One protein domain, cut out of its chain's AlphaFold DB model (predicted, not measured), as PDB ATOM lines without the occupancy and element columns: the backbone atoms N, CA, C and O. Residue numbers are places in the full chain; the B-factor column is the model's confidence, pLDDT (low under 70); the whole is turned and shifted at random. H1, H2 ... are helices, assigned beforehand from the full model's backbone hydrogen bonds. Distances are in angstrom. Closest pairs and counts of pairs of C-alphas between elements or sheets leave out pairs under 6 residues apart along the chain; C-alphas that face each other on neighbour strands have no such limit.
ATOM      1  N   ASN A 145      34.202  41.022 -40.932       76.00
ATOM      2  CA  ASN A 145      33.589  40.536 -39.689       76.00
ATOM      3  C   ASN A 145      33.398  41.624 -38.613       76.00
ATOM      4  O   ASN A 145      32.772  41.353 -37.594       76.00
ATOM      5  N   GLY A 146      33.930  42.834 -38.818       89.00
ATOM      6  CA  GLY A 146      33.727  43.978 -37.923       89.00
ATOM      7  C   GLY A 146      32.992  45.158 -38.561       89.00
ATOM      8  O   GLY A 146      32.813  46.176 -37.895       89.00
ATOM      9  N   HIS A 147      32.593  45.068 -39.835       92.06
ATOM     10  CA  HIS A 147      31.945  46.197 -40.498       92.06
ATOM     11  C   HIS A 147      30.460  46.262 -40.109       92.06
ATOM     12  O   HIS A 147      29.773  45.242 -40.172       92.06
ATOM     13  N   PRO A 148      29.902  47.445 -39.804       95.50
ATOM     14  CA  PRO A 148      28.477  47.608 -39.490       95.50
ATOM     15  C   PRO A 148      27.519  47.294 -40.656       95.50
ATOM     16  O   PRO A 148      26.317  47.441 -40.482       95.50
ATOM     17  N   CYS A 149      28.044  46.892 -41.822       96.25
ATOM     18  CA  CYS A 149      27.277  46.431 -42.990       96.25
ATOM     19  C   CYS A 149      27.458  44.929 -43.279       96.25
ATOM     20  O   CYS A 149      27.140  44.484 -44.379       96.25
ATOM     21  N   ALA A 150      28.086  44.155 -42.385       95.75
ATOM     22  CA  ALA A 150      28.475  42.774 -42.684       95.75
ATOM     23  C   ALA A 150      27.271  41.872 -43.017       95.75
ATOM     24  O   ALA A 150      27.336  41.065 -43.945       95.75
ATOM     25  N   GLU A 151      26.164  42.046 -42.297       95.94
ATOM     26  CA  GLU A 151      24.939  41.263 -42.474       95.94
ATOM     27  C   GLU A 151      24.222  41.637 -43.782       95.94
ATOM     28  O   GLU A 151      23.823  40.774 -44.566       95.94
ATOM     29  N   GLU A 152      24.150  42.932 -44.088       95.94
ATOM     30  CA  GLU A 152      23.580  43.474 -45.322       95.94
ATOM     31  C   GLU A 152      24.383  43.050 -46.548       95.94
ATOM     32  O   GLU A 152      23.829  42.689 -47.584       95.94
ATOM     33  N   MET A 153      25.706  43.032 -46.426       95.69
ATOM     34  CA  MET A 153      26.580  42.543 -47.480       95.69
ATOM     35  C   MET A 153      26.361  41.061 -47.780       95.69
ATOM     36  O   MET A 153      26.441  40.652 -48.938       95.69
ATOM     37  N   GLN A 154      26.093  40.251 -46.756       95.56
ATOM     38  CA  GLN A 154      25.855  38.825 -46.932       95.56
ATOM     39  C   GLN A 154      24.471  38.526 -47.510       95.56
ATOM     40  O   GLN A 154      24.335  37.607 -48.312       95.56
ATOM     41  N   THR A 155      23.465  39.308 -47.127       96.25
ATOM     42  CA  THR A 155      22.069  39.111 -47.536       96.25
ATOM     43  C   THR A 155      21.750  39.737 -48.894       96.25
ATOM     44  O   THR A 155      21.131  39.083 -49.730       96.25
ATOM     45  N   MET A 156      22.197  40.970 -49.148       96.00
ATOM     46  CA  MET A 156      21.859  41.733 -50.361       96.00
ATOM     47  C   MET A 156      22.949  41.682 -51.436       96.00
ATOM     48  O   MET A 156      22.639  41.722 -52.622       96.00
ATOM     49  N   CYS A 157      24.219  41.537 -51.045       96.38
ATOM     50  CA  CYS A 157      25.367  41.569 -51.961       96.38
ATOM     51  C   CYS A 157      26.106  40.226 -52.060       96.38
ATOM     52  O   CYS A 157      27.308  40.181 -52.329       96.38
ATOM     53  N   ALA A 158      25.385  39.114 -51.871       95.62
ATOM     54  CA  ALA A 158      25.953  37.765 -51.900       95.62
ATOM     55  C   ALA A 158      26.708  37.453 -53.209       95.62
ATOM     56  O   ALA A 158      27.731  36.775 -53.185       95.62
ATOM     57  N   SER A 159      26.236  37.976 -54.347       94.00
ATOM     58  CA  SER A 159      26.830  37.735 -55.670       94.00
ATOM     59  C   SER A 159      28.124  38.512 -55.933       94.00
ATOM     60  O   SER A 159      28.869  38.154 -56.843       94.00
ATOM     61  N   THR A 160      28.409  39.559 -55.154       93.88
ATOM     62  CA  THR A 160      29.545  40.472 -55.363       93.88
ATOM     63  C   THR A 160      30.572  40.441 -54.232       93.88
ATOM     64  O   THR A 160      31.502  41.252 -54.240       93.88
ATOM     65  N   GLN A 161      30.465  39.497 -53.288       89.31
ATOM     66  CA  GLN A 161      31.394  39.373 -52.160       89.31
ATOM     67  C   GLN A 161      32.866  39.330 -52.602       89.31
ATOM     68  O   GLN A 161      33.248  38.612 -53.523       89.31
ATOM     69  N   GLY A 162      33.706  40.115 -51.920       84.38
ATOM     70  CA  GLY A 162      35.153  40.175 -52.159       84.38
ATOM     71  C   GLY A 162      35.589  41.064 -53.327       84.38
ATOM     72  O   GLY A 162      36.788  41.221 -53.545       84.38
ATOM     73  N   SER A 163      34.649  41.677 -54.050       89.19
ATOM     74  CA  SER A 163      34.944  42.611 -55.139       89.19
ATOM     75  C   SER A 163      34.703  44.073 -54.723       89.19
ATOM     76  O   SER A 163      33.898  44.335 -53.825       89.19
ATOM     77  N   PRO A 164      35.330  45.057 -55.394       88.69
ATOM     78  CA  PRO A 164      34.986  46.470 -55.202       88.69
ATOM     79  C   PRO A 164      33.519  46.784 -55.563       88.69
ATOM     80  O   PRO A 164      32.982  47.795 -55.111       88.69
ATOM     81  N   ALA A 165      32.835  45.895 -56.296       94.12
ATOM     82  CA  ALA A 165      31.423  46.037 -56.649       94.12
ATOM     83  C   ALA A 165      30.469  45.889 -55.447       94.12
ATOM     84  O   ALA A 165      29.294  46.239 -55.554       94.12
ATOM     85  N   VAL A 166      30.951  45.435 -54.282       93.94
ATOM     86  CA  VAL A 166      30.166  45.460 -53.035       93.94
ATOM     87  C   VAL A 166      29.683  46.875 -52.716       93.94
ATOM     88  O   VAL A 166      28.538  47.055 -52.308       93.94
ATOM     89  N   VAL A 167      30.535  47.887 -52.902       92.50
ATOM     90  CA  VAL A 167      30.181  49.275 -52.573       92.50
ATOM     91  C   VAL A 167      29.068  49.773 -53.493       92.50
ATOM     92  O   VAL A 167      28.154  50.457 -53.043       92.50
ATOM     93  N   GLU A 168      29.104  49.404 -54.773       94.44
ATOM     94  CA  GLU A 168      28.039  49.735 -55.726       94.44
ATOM     95  C   GLU A 168      26.739  48.989 -55.421       94.44
ATOM     96  O   GLU A 168      25.666  49.583 -55.488       94.44
ATOM     97  N   CYS A 169      26.831  47.727 -55.003       96.56
ATOM     98  CA  CYS A 169      25.677  46.957 -54.556       96.56
ATOM     99  C   CYS A 169      25.014  47.584 -53.313       96.56
ATOM    100  O   CYS A 169      23.806  47.819 -53.314       96.56
ATOM    101  N   LEU A 170      25.794  47.961 -52.291       95.81
ATOM    102  CA  LEU A 170      25.270  48.653 -51.103       95.81
ATOM    103  C   LEU A 170      24.663  50.023 -51.445       95.81
ATOM    104  O   LEU A 170      23.675  50.422 -50.836       95.81
ATOM    105  N   LYS A 171      25.214  50.732 -52.441       94.94
ATOM    106  CA  LYS A 171      24.629  51.980 -52.963       94.94
ATOM    107  C   LYS A 171      23.285  51.747 -53.650       94.94
ATOM    108  O   LYS A 171      22.356  52.516 -53.429       94.94
ATOM    109  N   ALA A 172      23.172  50.707 -54.475       95.44
ATOM    110  CA  ALA A 172      21.918  50.357 -55.141       95.44
ATOM    111  C   ALA A 172      20.818  49.976 -54.136       95.44
ATOM    112  O   ALA A 172      19.658  50.324 -54.340       95.44
ATOM    113  N   HIS A 173      21.197  49.345 -53.022       95.88
ATOM    114  CA  HIS A 173      20.302  48.972 -51.924       95.88
ATOM    115  C   HIS A 173      20.300  49.975 -50.763       95.88
ATOM    116  O   HIS A 173      19.944  49.628 -49.638       95.88
ATOM    117  N   PHE A 174      20.658  51.243 -51.010       95.44
ATOM    118  CA  PHE A 174      20.778  52.231 -49.936       95.44
ATOM    119  C   PHE A 174      19.466  52.445 -49.160       95.44
ATOM    120  O   PHE A 174      19.499  52.761 -47.977       95.44
ATOM    121  N   ALA A 175      18.303  52.254 -49.788       96.00
ATOM    122  CA  ALA A 175      17.015  52.363 -49.104       96.00
ATOM    123  C   ALA A 175      16.801  51.243 -48.067       96.00
ATOM    124  O   ALA A 175      16.299  51.520 -46.973       96.00
ATOM    125  N   ASP A 176      17.268  50.032 -48.379       96.56
ATOM    126  CA  ASP A 176      16.959  48.792 -47.655       96.56
ATOM    127  C   ASP A 176      18.014  48.426 -46.595       96.56
ATOM    128  O   ASP A 176      17.755  47.610 -45.713       96.56
ATOM    129  N   VAL A 177      19.197  49.047 -46.632       96.62
ATOM    130  CA  VAL A 177      20.240  48.848 -45.608       96.62
ATOM    131  C   VAL A 177      19.848  49.445 -44.249       96.62
ATOM    132  O   VAL A 177      19.140  50.462 -44.158       96.62
ATOM    133  N   SER A 178      20.351  48.833 -43.170       97.44
ATOM    134  CA  SER A 178      20.084  49.298 -41.808       97.44
ATOM    135  C   SER A 178      20.626  50.717 -41.566       97.44
ATOM    136  O   SER A 178      21.598  51.142 -42.201       97.44
ATOM    137  N   PRO A 179      20.063  51.467 -40.598       96.94
ATOM    138  CA  PRO A 179      20.555  52.803 -40.247       96.94
ATOM    139  C   PRO A 179      22.043  52.835 -39.868       96.94
ATOM    140  O   PRO A 179      22.738  53.810 -40.154       96.94
ATOM    141  N   ARG A 180      22.554  51.754 -39.260       96.31
ATOM    142  CA  ARG A 180      23.975  51.618 -38.911       96.31
ATOM    143  C   ARG A 180      24.851  51.550 -40.155       96.31
ATOM    144  O   ARG A 180      25.833  52.287 -40.243       96.31
ATOM    145  N   CYS A 181      24.463  50.728 -41.125       96.62
ATOM    146  CA  CYS A 181      25.177  50.632 -42.387       96.62
ATOM    147  C   CYS A 181      25.093  51.938 -43.197       96.62
ATOM    148  O   CYS A 181      26.103  52.381 -43.739       96.62
ATOM    149  N   LYS A 182      23.936  52.622 -43.203       96.19
ATOM    150  CA  LYS A 182      23.767  53.945 -43.843       96.19
ATOM    151  C   LYS A 182      24.760  54.978 -43.317       96.19
ATOM    152  O   LYS A 182      25.384  55.682 -44.107       96.19
ATOM    153  N   CYS A 183      24.935  55.043 -41.996       95.81
ATOM    154  CA  CYS A 183      25.875  55.968 -41.364       95.81
ATOM    155  C   CYS A 183      27.326  55.683 -41.787       95.81
ATOM    156  O   CYS A 183      28.048  56.604 -42.165       95.81
ATOM    157  N   ALA A 184      27.730  54.410 -41.807       94.62
ATOM    158  CA  ALA A 184      29.057  54.016 -42.277       94.62
ATOM    159  C   ALA A 184      29.256  54.321 -43.771       94.62
ATOM    160  O   ALA A 184      30.305  54.827 -44.164       94.62
ATOM    161  N   LEU A 185      28.233  54.085 -44.600       94.44
ATOM    162  CA  LEU A 185      28.273  54.438 -46.018       94.44
ATOM    163  C   LEU A 185      28.440  55.949 -46.217       94.44
ATOM    164  O   LEU A 185      29.242  56.352 -47.050       94.44
ATOM    165  N   HIS A 186      27.739  56.781 -45.442       94.06
ATOM    166  CA  HIS A 186      27.897  58.241 -45.486       94.06
ATOM    167  C   HIS A 186      29.315  58.685 -45.108       94.06
ATOM    168  O   HIS A 186      29.856  59.580 -45.750       94.06
ATOM    169  N   GLN A 187      29.945  58.047 -44.117       92.00
ATOM    170  CA  GLN A 187      31.328  58.364 -43.735       92.00
ATOM    171  C   GLN A 187      32.338  57.971 -44.821       92.00
ATOM    172  O   GLN A 187      33.299  58.694 -45.054       92.00
ATOM    173  N   LEU A 188      32.109  56.845 -45.505       88.81
ATOM    174  CA  LEU A 188      33.005  56.346 -46.553       88.81
ATOM    175  C   LEU A 188      32.835  57.067 -47.893       88.81
ATOM    176  O   LEU A 188      33.789  57.192 -48.654       88.81
ATOM    177  N   LEU A 189      31.614  57.491 -48.215       89.38
ATOM    178  CA  LEU A 189      31.260  58.031 -49.532       89.38
ATOM    179  C   LEU A 189      31.121  59.554 -49.530       89.38
ATOM    180  O   LEU A 189      31.072  60.159 -50.603       89.38
ATOM    181  N   GLY A 190      31.074  60.162 -48.343       87.62
ATOM    182  CA  GLY A 190      30.934  61.597 -48.156       87.62
ATOM    183  C   GLY A 190      29.752  62.183 -48.932       87.62
ATOM    184  O   GLY A 190      28.739  61.523 -49.184       87.62
ATOM    185  N   SER A 191      29.925  63.425 -49.382       74.56
ATOM    186  CA  SER A 191      28.959  64.187 -50.188       74.56
ATOM    187  C   SER A 191      28.688  63.593 -51.580       74.56
ATOM    188  O   SER A 191      27.731  63.982 -52.254       74.56
ATOM    189  N   SER A 192      29.484  62.613 -52.034       73.62
ATOM    190  CA  SER A 192      29.292  61.981 -53.346       73.62
ATOM    191  C   SER A 192      27.978  61.193 -53.421       73.62
ATOM    192  O   SER A 192      27.361  61.110 -54.485       73.62
ATOM    193  N   LEU A 193      27.508  60.652 -52.290       74.88
ATOM    194  CA  LEU A 193      26.268  59.877 -52.234       74.88
ATOM    195  C   LEU A 193      25.025  60.751 -52.446       74.88
ATOM    196  O   LEU A 193      24.120  60.377 -53.190       74.88
ATOM    197  N   GLU A 194      25.005  61.930 -51.827       71.81
ATOM    198  CA  GLU A 194      23.853  62.836 -51.835       71.81
ATOM    199  C   GLU A 194      23.571  63.378 -53.238       71.81
ATOM    200  O   GLU A 194      22.414  63.466 -53.644       71.81
ATOM    201  N   SER A 195      24.622  63.641 -54.020       74.38
ATOM    202  CA  SER A 195      24.480  64.091 -55.410       74.38
ATOM    203  C   SER A 195      23.880  63.026 -56.338       74.38
ATOM    204  O   SER A 195      23.161  63.358 -57.278       74.38
ATOM    205  N   LYS A 196      24.135  61.735 -56.075       68.88
ATOM    206  CA  LYS A 196      23.657  60.621 -56.916       68.88
ATOM    207  C   LYS A 196      22.313  60.048 -56.475       68.88
ATOM    208  O   LYS A 196      21.599  59.489 -57.302       68.88
ATOM    209  N   LEU A 197      21.948  60.192 -55.201       67.69
ATOM    210  CA  LEU A 197      20.670  59.703 -54.673       67.69
ATOM    211  C   LEU A 197      19.479  60.628 -54.978       67.69
ATOM    212  O   LEU A 197      18.340  60.221 -54.777       67.69
ATOM    213  N   GLN A 198      19.707  61.821 -55.539       62.69
ATOM    214  CA  GLN A 198      18.648  62.724 -56.025       62.69
ATOM    215  C   GLN A 198      18.018  62.297 -57.369       62.69
ATOM    216  O   GLN A 198      17.333  63.082 -58.025       62.69
TER     217      GLN A 198
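This is residues 145 to 198 of the 312 residues of the protein "Hypothetical protein" of Favella ehrenbergii (UniProt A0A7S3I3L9). Four short helices step along a small compact body, with H1 at one end, H2 and H3 on two sides of the middle, and H4 at the far end. H1 and H2 meet nearly at right angles, and H4 follows H3 after a sharp turn of the chain. The printed part has 54 residues, with H1, H2, H3 and H4 in that order and no named strand; the class is all helix. It is compact, with a radius of gyration of the C-alphas of 10.5 A and spans of 27 by 19 by 17 A.

Start at Asn 145 and go on to C-alpha 150 at (28.475, 42.774, -42.684), where H1 begins; it runs through residues 150 to 156, 10.2 A long. H2 takes residues 165 to 172 and measures 10.5 A. Find C-alpha 179 at (20.555, 52.803, -40.247): here H3, the longest, begins, and it reaches residue 189 after 15.1 A. H4, residues 192 to 197, spans 9.0 A and ends at C-alpha 197, (20.670, 59.703, -54.673).

H1 and H2 touch, closest at the C-alphas of Met 153 and Leu 170, 7.2 A apart; at 71 degrees they are only just about perpendicular. H1 and H3 are close but not clearly touching, with the closest C-alphas, Glu 152 and Cys 181, 7.9 A apart. H2 and H3 are near each other, closest 8.2 A. H3 and H4 are close but not clearly touching, closest at the C-alphas of His 186 and Leu 193, 7.1 A, at a steep tilt of 56 degrees, opposite ways. H4 is apart from H1, and only just apart from H2, closest 8.1 A. In H1, H2 and H3 every O i to N i+4 pair is within hydrogen-bond range; in H4, 1 of 2.

The C-alphas of Asn 145 and Gln 198 are the farthest apart, 31.3 A. The printed part has no cut. The link from H3 to H4 is tight, the other two are short, and no link is long. Look for low confidence at residues 196 to 198, under 70; the mean pLDDT of the printed part is 90.3.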